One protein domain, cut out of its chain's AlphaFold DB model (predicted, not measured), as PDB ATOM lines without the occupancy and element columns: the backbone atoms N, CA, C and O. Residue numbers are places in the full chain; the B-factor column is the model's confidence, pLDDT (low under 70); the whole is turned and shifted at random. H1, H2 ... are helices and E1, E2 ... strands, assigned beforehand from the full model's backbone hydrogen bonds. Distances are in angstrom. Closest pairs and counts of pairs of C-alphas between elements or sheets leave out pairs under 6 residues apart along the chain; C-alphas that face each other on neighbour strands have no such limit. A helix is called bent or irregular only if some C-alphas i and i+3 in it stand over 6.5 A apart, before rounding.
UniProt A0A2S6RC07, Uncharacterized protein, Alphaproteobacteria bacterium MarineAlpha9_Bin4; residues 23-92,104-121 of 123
ATOM      1  N   ILE A  23     108.997   1.172  11.914       58.78
ATOM      2  CA  ILE A  23     107.563   0.848  11.804       58.78
ATOM      3  C   ILE A  23     107.147  -0.174  12.874       58.78
ATOM      4  O   ILE A  23     106.159   0.029  13.575       58.78
ATOM      5  N   LYS A  24     107.944  -1.237  13.078       61.09
ATOM      6  CA  LYS A  24     107.685  -2.233  14.136       61.09
ATOM      7  C   LYS A  24     107.675  -1.604  15.536       61.09
ATOM      8  O   LYS A  24     106.806  -1.933  16.339       61.09
ATOM      9  N   ASN A  25     108.591  -0.672  15.805       67.19
ATOM     10  CA  ASN A  25     108.667   0.016  17.098       67.19
ATOM     11  C   ASN A  25     107.487   0.972  17.334       67.19
ATOM     12  O   ASN A  25     107.035   1.117  18.472       67.19
ATOM     13  N   HIS A  26     106.963   1.591  16.272       71.12
ATOM     14  CA  HIS A  26     105.796   2.462  16.372       71.12
ATOM     15  C   HIS A  26     104.526   1.661  16.691       71.12
ATOM     16  O   HIS A  26     103.804   2.022  17.618       71.12
ATOM     17  N   HIS A  27     104.290   0.529  16.014       78.69
ATOM     18  CA  HIS A  27     103.145  -0.336  16.332       78.69
ATOM     19  C   HIS A  27     103.210  -0.889  17.755       78.69
ATOM     20  O   HIS A  27     102.195  -0.898  18.441       78.69
ATOM     21  N   LEU A  28     104.388  -1.293  18.243       85.31
ATOM     22  CA  LEU A  28     104.516  -1.784  19.618       85.31
ATOM     23  C   LEU A  28     104.201  -0.692  20.653       85.31
ATOM     24  O   LEU A  28     103.508  -0.953  21.637       85.31
ATOM     25  N   SER A  29     104.669   0.536  20.419       86.69
ATOM     26  CA  SER A  29     104.374   1.681  21.292       86.69
ATOM     27  C   SER A  29     102.875   1.987  21.329       86.69
ATOM     28  O   SER A  29     102.302   2.163  22.405       86.69
ATOM     29  N   SER A  30     102.220   1.991  20.164       86.62
ATOM     30  CA  SER A  30     100.776   2.206  20.050       86.62
ATOM     31  C   SER A  30      99.971   1.074  20.683       86.62
ATOM     32  O   SER A  30      99.042   1.355  21.436       86.62
ATOM     33  N   ALA A  31     100.368  -0.185  20.473       89.44
ATOM     34  CA  ALA A  31      99.763  -1.341  21.132       89.44
ATOM     35  C   ALA A  31      99.872  -1.214  22.654       89.44
ATOM     36  O   ALA A  31      98.867  -1.294  23.343       89.44
ATOM     37  N   THR A  32     101.061  -0.899  23.171       91.44
ATOM     38  CA  THR A  32     101.290  -0.736  24.615       91.44
ATOM     39  C   THR A  32     100.439   0.380  25.219       91.44
ATOM     40  O   THR A  32      99.893   0.223  26.313       91.44
ATOM     41  N   TYR A  33     100.306   1.507  24.516       90.94
ATOM     42  CA  TYR A  33      99.426   2.595  24.938       90.94
ATOM     43  C   TYR A  33      97.962   2.140  25.001       90.94
ATOM     44  O   TYR A  33      97.300   2.348  26.021       90.94
ATOM     45  N   LEU A  34      97.476   1.488  23.939       89.94
ATOM     46  CA  LEU A  34      96.108   0.983  23.859       89.94
ATOM     47  C   LEU A  34      95.830  -0.050  24.954       89.94
ATOM     48  O   LEU A  34      94.817   0.073  25.632       89.94
ATOM     49  N   SER A  35      96.745  -0.985  25.206       90.81
ATOM     50  CA  SER A  35      96.610  -2.000  26.256       90.81
ATOM     51  C   SER A  35      96.462  -1.389  27.642       90.81
ATOM     52  O   SER A  35      95.510  -1.699  28.357       90.81
ATOM     53  N   LYS A  36      97.352  -0.461  28.018       90.81
ATOM     54  CA  LYS A  36      97.271   0.222  29.320       90.81
ATOM     55  C   LYS A  36      95.965   0.999  29.464       90.81
ATOM     56  O   LYS A  36      95.324   0.947  30.513       90.81
ATOM     57  N   LYS A  37      95.561   1.704  28.403       91.12
ATOM     58  CA  LYS A  37      94.327   2.491  28.403       91.12
ATOM     59  C   LYS A  37      93.086   1.604  28.458       91.12
ATOM     60  O   LYS A  37      92.141   1.966  29.142       91.12
ATOM     61  N   PHE A  38      93.092   0.456  27.785       89.31
ATOM     62  CA  PHE A  38      91.991  -0.504  27.797       89.31
ATOM     63  C   PHE A  38      91.774  -1.079  29.195       89.31
ATOM     64  O   PHE A  38      90.657  -1.048  29.703       89.31
ATOM     65  N   LEU A  39      92.856  -1.524  29.847       88.38
ATOM     66  CA  LEU A  39      92.797  -2.022  31.222       88.38
ATOM     67  C   LEU A  39      92.209  -0.975  32.171       88.38
ATOM     68  O   LEU A  39      91.341  -1.298  32.971       88.38
ATOM     69  N   SER A  40      92.629   0.285  32.035       88.38
ATOM     70  CA  SER A  40      92.097   1.377  32.853       88.38
ATOM     71  C   SER A  40      90.640   1.712  32.529       88.38
ATOM     72  O   SER A  40      89.838   1.868  33.440       88.38
ATOM     73  N   PHE A  41      90.266   1.767  31.247       88.38
ATOM     74  CA  PHE A  41      88.908   2.110  30.814       88.38
ATOM     75  C   PHE A  41      87.864   1.110  31.328       88.38
ATOM     76  O   PHE A  41      86.747   1.499  31.660       88.38
ATOM     77  N   TYR A  42      88.235  -0.169  31.405       83.19
ATOM     78  CA  TYR A  42      87.365  -1.248  31.874       83.19
ATOM     79  C   TYR A  42      87.631  -1.673  33.327       83.19
ATOM     80  O   TYR A  42      87.056  -2.659  33.774       83.19
ATOM     81  N   ASN A  43      88.474  -0.944  34.073       83.06
ATOM     82  CA  ASN A  43      88.881  -1.281  35.444       83.06
ATOM     83  C   ASN A  43      89.419  -2.721  35.604       83.06
ATOM     84  O   ASN A  43      89.259  -3.343  36.649       83.06
ATOM     85  N   LEU A  44      90.102  -3.244  34.585       77.94
ATOM     86  CA  LEU A  44      90.688  -4.591  34.555       77.94
ATOM     87  C   LEU A  44      92.098  -4.622  35.167       77.94
ATOM     88  O   LEU A  44      92.965  -5.380  34.733       77.94
ATOM     89  N   HIS A  45      92.370  -3.744  36.133       68.75
ATOM     90  CA  HIS A  45      93.688  -3.645  36.741       68.75
ATOM     91  C   HIS A  45      94.016  -4.924  37.510       68.75
ATOM     92  O   HIS A  45      93.374  -5.250  38.501       68.75
ATOM     93  N   ASN A  46      95.057  -5.616  37.057       59.03
ATOM     94  CA  ASN A  46      95.668  -6.721  37.773       59.03
ATOM     95  C   ASN A  46      97.161  -6.426  37.929       59.03
ATOM     96  O   ASN A  46      97.796  -5.920  37.005       59.03
ATOM     97  N   ASN A  47      97.737  -6.775  39.081       59.38
ATOM     98  CA  ASN A  47      99.182  -6.665  39.327       59.38
ATOM     99  C   ASN A  47     100.006  -7.669  38.491       59.38
ATOM    100  O   ASN A  47     101.231  -7.697  38.584       59.38
ATOM    101  N   ASN A  48      99.338  -8.499  37.685       66.00
ATOM    102  CA  ASN A  48      99.952  -9.451  36.772       66.00
ATOM    103  C   ASN A  48     100.290  -8.756  35.429       66.00
ATOM    104  O   ASN A  48      99.409  -8.110  34.857       66.00
ATOM    105  N   PRO A  49     101.523  -8.868  34.895       66.75
ATOM    106  CA  PRO A  49     101.859  -8.401  33.548       66.75
ATOM    107  C   PRO A  49     101.184  -9.184  32.401       66.75
ATOM    108  O   PRO A  49     101.115  -8.658  31.287       66.75
ATOM    109  N   ASP A  50     100.670 -10.397  32.632       79.25
ATOM    110  CA  ASP A  50     100.124 -11.267  31.574       79.25
ATOM    111  C   ASP A  50      98.989 -10.626  30.751       79.25
ATOM    112  O   ASP A  50      99.068 -10.653  29.517       79.25
ATOM    113  N   PRO A  51      97.975  -9.968  31.356       80.69
ATOM    114  CA  PRO A  51      96.911  -9.315  30.594       80.69
ATOM    115  C   PRO A  51      97.427  -8.175  29.711       80.69
ATOM    116  O   PRO A  51      96.905  -7.953  28.621       80.69
ATOM    117  N   LEU A  52      98.469  -7.457  30.147       86.00
ATOM    118  CA  LEU A  52      99.060  -6.372  29.365       86.00
ATOM    119  C   LEU A  52      99.771  -6.910  28.118       86.00
ATOM    120  O   LEU A  52      99.601  -6.358  27.031       86.00
ATOM    121  N   ASN A  53     100.556  -7.979  28.270       86.94
ATOM    122  CA  ASN A  53     101.264  -8.603  27.154       86.94
ATOM    123  C   ASN A  53     100.286  -9.193  26.139       86.94
ATOM    124  O   ASN A  53     100.427  -8.941  24.943       86.94
ATOM    125  N   HIS A  54      99.252  -9.888  26.613       85.94
ATOM    126  CA  HIS A  54      98.226 -10.432  25.733       85.94
ATOM    127  C   HIS A  54      97.476  -9.325  24.973       85.94
ATOM    128  O   HIS A  54      97.313  -9.399  23.756       85.94
ATOM    129  N   LEU A  55      97.105  -8.230  25.649       88.31
ATOM    130  CA  LEU A  55      96.501  -7.072  24.986       88.31
ATOM    131  C   LEU A  55      97.438  -6.433  23.952       88.31
ATOM    132  O   LEU A  55      96.971  -6.026  22.889       88.31
ATOM    133  N   ASN A  56      98.750  -6.385  24.209       89.00
ATOM    134  CA  ASN A  56      99.711  -5.873  23.228       89.00
ATOM    135  C   ASN A  56      99.680  -6.697  21.937       89.00
ATOM    136  O   ASN A  56      99.676  -6.123  20.848       89.00
ATOM    137  N   GLU A  57      99.638  -8.025  22.046       88.38
ATOM    138  CA  GLU A  57      99.535  -8.921  20.892       88.38
ATOM    139  C   GLU A  57      98.228  -8.710  20.128       88.38
ATOM    140  O   GLU A  57      98.241  -8.563  18.903       88.38
ATOM    141  N   VAL A  58      97.114  -8.608  20.854       86.69
ATOM    142  CA  VAL A  58      95.782  -8.360  20.292       86.69
ATOM    143  C   VAL A  58      95.734  -7.023  19.541       86.69
ATOM    144  O   VAL A  58      95.334  -6.978  18.376       86.69
ATOM    145  N   PHE A  59      96.205  -5.926  20.139       87.25
ATOM    146  CA  PHE A  59      96.218  -4.621  19.470       87.25
ATOM    147  C   PHE A  59      97.209  -4.567  18.300       87.25
ATOM    148  O   PHE A  59      96.909  -3.939  17.281       87.25
ATOM    149  N   MET A  60      98.355  -5.253  18.388       86.75
ATOM    150  CA  MET A  60      99.249  -5.430  17.236       86.75
ATOM    151  C   MET A  60      98.559  -6.165  16.087       86.75
ATOM    152  O   MET A  60      98.715  -5.765  14.932       86.75
ATOM    153  N   TYR A  61      97.782  -7.209  16.386       84.56
ATOM    154  CA  TYR A  61      96.983  -7.914  15.389       84.56
ATOM    155  C   TYR A  61      95.952  -6.972  14.746       84.56
ATOM    156  O   TYR A  61      95.884  -6.891  13.520       84.56
ATOM    157  N   PHE A  62      95.216  -6.192  15.545       81.50
ATOM    158  CA  PHE A  62      94.216  -5.249  15.031       81.50
ATOM    159  C   PHE A  62      94.809  -4.206  14.084       81.50
ATOM    160  O   PHE A  62      94.260  -4.002  13.001       81.50
ATOM    161  N   MET A  63      95.949  -3.608  14.444       80.75
ATOM    162  CA  MET A  63      96.653  -2.662  13.572       80.75
ATOM    163  C   MET A  63      97.148  -3.337  12.288       80.75
ATOM    164  O   MET A  63      96.949  -2.817  11.193       80.75
ATOM    165  N   ARG A  64      97.751  -4.530  12.394       81.06
ATOM    166  CA  ARG A  64      98.310  -5.249  11.238       81.06
ATOM    167  C   ARG A  64      97.251  -5.622  10.200       81.06
ATOM    168  O   ARG A  64      97.548  -5.599   9.007       81.06
ATOM    169  N   TYR A  65      96.051  -5.988  10.648       76.75
ATOM    170  CA  TYR A  65      94.974  -6.479   9.784       76.75
ATOM    171  C   TYR A  65      93.838  -5.474   9.573       76.75
ATOM    172  O   TYR A  65      92.822  -5.843   8.989       76.75
ATOM    173  N   LYS A  66      94.012  -4.215  10.003       72.19
ATOM    174  CA  LYS A  66      93.016  -3.137   9.870       72.19
ATOM    175  C   LYS A  66      91.632  -3.568  10.362       72.19
ATOM    176  O   LYS A  66      90.634  -3.447   9.658       72.19
ATOM    177  N   VAL A  67      91.583  -4.137  11.563       70.94
ATOM    178  CA  VAL A  67      90.326  -4.612  12.146       70.94
ATOM    179  C   VAL A  67      89.433  -3.421  12.504       70.94
ATOM    180  O   VAL A  67      89.818  -2.577  13.307       70.94
ATOM    181  N   GLU A  68      88.224  -3.379  11.938       63.03
ATOM    182  CA  GLU A  68      87.291  -2.254  12.114       63.03
ATOM    183  C   GLU A  68      86.198  -2.500  13.165       63.03
ATOM    184  O   GLU A  68      85.663  -1.546  13.728       63.03
ATOM    185  N   LYS A  69      85.843  -3.766  13.433       65.81
ATOM    186  CA  LYS A  69      84.766  -4.136  14.367       65.81
ATOM    187  C   LYS A  69      85.199  -5.249  15.309       65.81
ATOM    188  O   LYS A  69      85.549  -6.347  14.871       65.81
ATOM    189  N   ILE A  70      85.130  -4.961  16.605       71.94
ATOM    190  CA  ILE A  70      85.515  -5.867  17.687       71.94
ATOM    191  C   ILE A  70      84.431  -5.806  18.759       71.94
ATOM    192  O   ILE A  70      83.991  -4.720  19.122       71.94
ATOM    193  N   ASN A  71      84.030  -6.963  19.276       71.94
ATOM    194  CA  ASN A  71      83.222  -7.071  20.488       71.94
ATOM    195  C   ASN A  71      84.055  -7.741  21.577       71.94
ATOM    196  O   ASN A  71      84.822  -8.655  21.280       71.94
ATOM    197  N   LEU A  72      83.890  -7.317  22.827       79.12
ATOM    198  CA  LEU A  72      84.403  -8.055  23.972       79.12
ATOM    199  C   LEU A  72      83.255  -8.885  24.541       79.12
ATOM    200  O   LEU A  72      82.165  -8.364  24.773       79.12
ATOM    201  N   ILE A  73      83.477 -10.176  24.730       79.56
ATOM    202  CA  ILE A  73      82.491 -11.081  25.305       79.56
ATOM    203  C   ILE A  73      82.981 -11.496  26.674       79.56
ATOM    204  O   ILE A  73      84.079 -12.024  26.812       79.56
ATOM    205  N   GLU A  74      82.146 -11.240  27.668       77.19
ATOM    206  CA  GLU A  74      82.296 -11.737  29.020       77.19
ATOM    207  C   GLU A  74      81.505 -13.036  29.143       77.19
ATOM    208  O   GLU A  74      80.329 -13.087  28.770       77.19
ATOM    209  N   PHE A  75      82.145 -14.087  29.639       78.56
ATOM    210  CA  PHE A  75      81.490 -15.354  29.934       78.56
ATOM    211  C   PHE A  75      81.991 -15.933  31.253       78.56
ATOM    212  O   PHE A  75      83.123 -15.685  31.673       78.56
ATOM    213  N   TYR A  76      81.126 -16.712  31.894       76.38
ATOM    214  CA  TYR A  76      81.417 -17.367  33.161       76.38
ATOM    215  C   TYR A  76      81.863 -18.805  32.914       76.38
ATOM    216  O   TYR A  76      81.199 -19.565  32.205       76.38
ATOM    217  N   ASN A  77      82.988 -19.182  33.508       76.12
ATOM    218  CA  ASN A  77      83.426 -20.568  33.568       76.12
ATOM    219  C   ASN A  77      82.563 -21.368  34.557       76.12
ATOM    220  O   ASN A  77      81.813 -20.813  35.358       76.12
ATOM    221  N   GLN A  78      82.701 -22.697  34.531       78.06
ATOM    222  CA  GLN A  78      81.989 -23.596  35.451       78.06
ATOM    223  C   GLN A  78      82.336 -23.350  36.929       78.06
ATOM    224  O   GLN A  78      81.545 -23.676  37.808       78.06
ATOM    225  N   ASP A  79      83.501 -22.761  37.198       81.31
ATOM    226  CA  ASP A  79      83.974 -22.357  38.527       81.31
ATOM    227  C   ASP A  79      83.563 -20.917  38.907       81.31
ATOM    228  O   ASP A  79      84.074 -20.363  39.878       81.31
ATOM    229  N   ASN A  80      82.643 -20.305  38.151       73.06
ATOM    230  CA  ASN A  80      82.212 -18.905  38.255       73.06
ATOM    231  C   ASN A  80      83.314 -17.858  38.012       73.06
ATOM    232  O   ASN A  80      83.086 -16.670  38.254       73.06
ATOM    233  N   SER A  81      84.494 -18.246  37.519       76.19
ATOM    234  CA  SER A  81      85.499 -17.266  37.102       76.19
ATOM    235  C   SER A  81      85.074 -16.550  35.813       76.19
ATOM    236  O   SER A  81      84.380 -17.113  34.962       76.19
ATOM    237  N   ILE A  82      85.463 -15.280  35.692       73.38
ATOM    238  CA  ILE A  82      85.108 -14.421  34.558       73.38
ATOM    239  C   ILE A  82      86.209 -14.510  33.510       73.38
ATOM    240  O   ILE A  82      87.364 -14.189  33.792       73.38
ATOM    241  N   ASN A  83      85.833 -14.868  32.286       75.44
ATOM    242  CA  ASN A  83      86.701 -14.811  31.123       75.44
ATOM    243  C   ASN A  83      86.236 -13.731  30.145       75.44
ATOM    244  O   ASN A  83      85.041 -13.488  29.968       75.44
ATOM    245  N   LEU A  84      87.210 -13.098  29.493       76.38
ATOM    246  CA  LEU A  84      87.003 -12.054  28.497       76.38
ATOM    247  C   LEU A  84      87.617 -12.484  27.160       76.38
ATOM    248  O   LEU A  84      88.807 -12.782  27.093       76.38
ATOM    249  N   GLU A  85      86.827 -12.472  26.090       80.31
ATOM    250  CA  GLU A  85      87.263 -12.841  24.737       80.31
ATOM    251  C   GLU A  85      86.975 -11.714  23.740       80.31
ATOM    252  O   GLU A  85      85.855 -11.206  23.654       80.31
ATOM    253  N   PHE A  86      87.975 -11.341  22.940       77.94
ATOM    254  CA  PHE A  86      87.768 -10.445  21.804       77.94
ATOM    255  C   PHE A  86      87.250 -11.223  20.594       77.94
ATOM    256  O   PHE A  86      87.958 -12.055  20.031       77.94
ATOM    257  N   ARG A  87      86.051 -10.880  20.117       72.50
ATOM    258  CA  ARG A  87      85.535 -11.351  18.829       72.50
ATOM    259  C   ARG A  87      85.737 -10.306  17.749       72.50
ATOM    260  O   ARG A  87      85.162  -9.218  17.798       72.50
ATOM    261  N   VAL A  88      86.543 -10.668  16.757       67.31
ATOM    262  CA  VAL A  88      86.837  -9.858  15.574       67.31
ATOM    263  C   VAL A  88      85.885 -10.239  14.448       67.31
ATOM    264  O   VAL A  88      85.848 -11.397  14.039       67.31
ATOM    265  N   TYR A  89      85.160  -9.261  13.905       61.41
ATOM    266  CA  TYR A  89      84.345  -9.465  12.709       61.41
ATOM    267  C   TYR A  89      85.079  -8.881  11.500       61.41
ATOM    268  O   TYR A  89      85.188  -7.656  11.393       61.41
ATOM    269  N   PRO A  90      85.597  -9.709  10.575       52.12
ATOM    270  CA  PRO A  90      86.167  -9.186   9.344       52.12
ATOM    271  C   PRO A  90      85.074  -8.493   8.516       52.12
ATOM    272  O   PRO A  90      83.952  -8.989   8.401       52.12
ATOM    273  N   HIS A  91      85.427  -7.357   7.908       46.53
ATOM    274  CA  HIS A  91      84.530  -6.471   7.147       46.53
ATOM    275  C   HIS A  91      83.742  -7.182   6.019       46.53
ATOM    276  O   HIS A  91      82.729  -6.675   5.541       46.53
ATOM    277  N   TYR A  92      84.176  -8.370   5.593       45.59
ATOM    278  CA  TYR A  92      83.606  -9.112   4.464       45.59
ATOM    279  C   TYR A  92      82.506 -10.115   4.833       45.59
ATOM    280  O   TYR A  92      81.875 -10.670   3.935       45.59
ATOM    281  N   LEU A 104      74.383 -16.778  29.329       54.31
ATOM    282  CA  LEU A 104      75.579 -16.614  30.174       54.31
ATOM    283  C   LEU A 104      76.663 -15.706  29.582       54.31
ATOM    284  O   LEU A 104      77.628 -15.392  30.274       54.31
ATOM    285  N   ASN A 105      76.508 -15.255  28.334       60.88
ATOM    286  CA  ASN A 105      77.506 -14.417  27.672       60.88
ATOM    287  C   ASN A 105      77.043 -12.959  27.647       60.88
ATOM    288  O   ASN A 105      76.137 -12.602  26.887       60.88
ATOM    289  N   ARG A 106      77.674 -12.097  28.446       71.62
ATOM    290  CA  ARG A 106      77.426 -10.653  28.409       71.62
ATOM    291  C   ARG A 106      78.317 -10.026  27.343       71.62
ATOM    292  O   ARG A 106      79.540 -10.098  27.396       71.62
ATOM    293  N   VAL A 107      77.705  -9.374  26.358       73.00
ATOM    294  CA  VAL A 107      78.453  -8.616  25.350       73.00
ATOM    295  C   VAL A 107      78.821  -7.250  25.931       73.00
ATOM    296  O   VAL A 107      77.949  -6.426  26.207       73.00
ATOM    297  N   ILE A 108      80.119  -6.999  26.093       74.31
ATOM    298  CA  ILE A 108      80.668  -5.692  26.442       74.31
ATOM    299  C   ILE A 108      81.007  -4.969  25.137       74.31
ATOM    300  O   ILE A 108      81.924  -5.334  24.396       74.31
ATOM    301  N   SER A 109      80.257  -3.907  24.847       71.56
ATOM    302  CA  SER A 109      80.562  -3.054  23.701       71.56
ATOM    303  C   SER A 109      81.893  -2.334  23.919       71.56
ATOM    304  O   SER A 109      82.050  -1.564  24.872       71.56
ATOM    305  N   VAL A 110      82.843  -2.555  23.007       80.69
ATOM    306  CA  VAL A 110      84.134  -1.847  22.984       80.69
ATOM    307  C   VAL A 110      84.176  -0.695  21.985       80.69
ATOM    308  O   VAL A 110      85.154   0.045  21.936       80.69
ATOM    309  N   ASN A 111      83.086  -0.461  21.252       74.75
ATOM    310  CA  ASN A 111      83.010   0.557  20.201       74.75
ATOM    311  C   ASN A 111      83.444   1.945  20.683       74.75
ATOM    312  O   ASN A 111      84.207   2.615  19.995       74.75
ATOM    313  N   LYS A 112      83.008   2.364  21.881       80.62
ATOM    314  CA  LYS A 112      83.388   3.666  22.449       80.62
ATOM    315  C   LYS A 112      84.906   3.785  22.617       80.62
ATOM    316  O   LYS A 112      85.487   4.776  22.184       80.62
ATOM    317  N   PHE A 113      85.551   2.754  23.166       85.50
ATOM    318  CA  PHE A 113      87.003   2.724  23.318       85.50
ATOM    319  C   PHE A 113      87.716   2.830  21.961       85.50
ATOM    320  O   PHE A 113      88.643   3.626  21.816       85.50
ATOM    321  N   PHE A 114      87.281   2.067  20.956       79.69
ATOM    322  CA  PHE A 114      87.907   2.094  19.630       79.69
ATOM    323  C   PHE A 114      87.705   3.435  18.914       79.69
ATOM    324  O   PHE A 114      88.661   3.959  18.347       79.69
ATOM    325  N   LEU A 115      86.512   4.035  18.999       79.69
ATOM    326  CA  LEU A 115      86.230   5.358  18.426       79.69
ATOM    327  C   LEU A 115      87.111   6.448  19.050       79.69
ATOM    328  O   LEU A 115      87.725   7.232  18.329       79.69
ATOM    329  N   GLU A 116      87.247   6.462  20.379       85.25
ATOM    330  CA  GLU A 116      88.076   7.445  21.094       85.25
ATOM    331  C   GLU A 116      89.580   7.293  20.815       85.25
ATOM    332  O   GLU A 116      90.359   8.224  21.032       85.25
ATOM    333  N   ASN A 117      90.012   6.121  20.342       82.88
ATOM    334  CA  ASN A 117      91.423   5.803  20.127       82.88
ATOM    335  C   ASN A 117      91.768   5.490  18.668       82.88
ATOM    336  O   ASN A 117      92.890   5.065  18.387       82.88
ATOM    337  N   TYR A 118      90.849   5.753  17.736       77.69
ATOM    338  CA  TYR A 118      90.949   5.361  16.328       77.69
ATOM    339  C   TYR A 118      92.252   5.823  15.655       77.69
ATOM    340  O   TYR A 118      92.872   5.073  14.899       77.69
ATOM    341  N   ARG A 119      92.747   7.016  16.022       79.31
ATOM    342  CA  ARG A 119      94.020   7.580  15.530       79.31
ATOM    343  C   ARG A 119      95.250   6.702  15.794       79.31
ATOM    344  O   ARG A 119      96.244   6.830  15.095       79.31
ATOM    345  N   TYR A 120      95.199   5.849  16.817       73.81
ATOM    346  CA  TYR A 120      96.287   4.939  17.183       73.81
ATOM    347  C   TYR A 120      96.119   3.538  16.592       73.81
ATOM    348  O   TYR A 120      97.033   2.729  16.695       73.81
ATOM    349  N   ILE A 121      94.958   3.241  16.005       69.69
ATOM    350  CA  ILE A 121      94.615   1.931  15.440       69.69
ATOM    351  C   ILE A 121      94.883   1.897  13.926       69.69
ATOM    352  O   ILE A 121      95.249   0.853  13.397       69.69
TER     353      ILE A 121
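What this domain is: This is residues 23 to 92 and 104 to 121 of the 123 residues of an uncharacterized protein of Alphaproteobacteria bacterium MarineAlpha9_Bin4 (UniProt A0A2S6RC07). A strongly twisted ribbon of three strands stands beside a group of three helices that only grazes it; H1 and H2 cross closely, and H3 packs on H1. The long way runs from Ile 23 in H1 to Gln 78 at the tip of the hairpin E1 and E2. The 88 printed residues hold H1, H2, E1, E2, E3 and H3 in that order, of mixed class, with an antiparallel sheet ordered E2, E1, E3. The whole is compact, with a radius of gyration of the C-alphas of 13.3 A, yet flat, spanning 43 by 36 by 19 A.

Where its parts are: Find C-alpha 23 at (107.563, 0.848, 11.804); from there H1, residues 23 to 41, runs 26.7 A. Next come H2, residues 50 to 65, 22.9 A long, and E1, residues 69 to 76, 23.2 A long, which begins at (84.766, -4.136, 14.367). Then read E2, residues 82 to 89, 22.4 A; E3, residues 105 to 109, 12.4 A; and H3, residues 111 to 120, 14.3 A, ending at (96.287, 4.939, 17.183). H3 is irregular: C-alphas 116 and 119 are 8.1 A apart.

How they stand to each other: H1 and H2 touch, closest at the C-alphas of Ala 31 and Asn 56, 5.0 A, at a steep tilt of 55 degrees, opposite ways. H1 touches H3, closest at the C-alphas of Ser 30 and Tyr 120, 6.0 A. Look to N 73 and O 85, 2.8 A, for E1 and E2, and N 108 and O 72, 2.8 A, for E1 and E3. H1 is not on the sheet; H3 only grazes it with residues 111 to 114. Every O i to N i+4 pair is within hydrogen-bond range in H1 and H2; in H3, 4 of 6 are.

The domain as a whole: The C-alphas of Ile 23 and Gln 78 are farthest apart, 42.6 A. Residues 93 to 103 are not printed, and C-alphas 92 and 104 are 28.0 A apart across the cut. No link printed whole is long. The model's pLDDT is under 70 at 18 residues, among them 45 to 49 and 88 to 92.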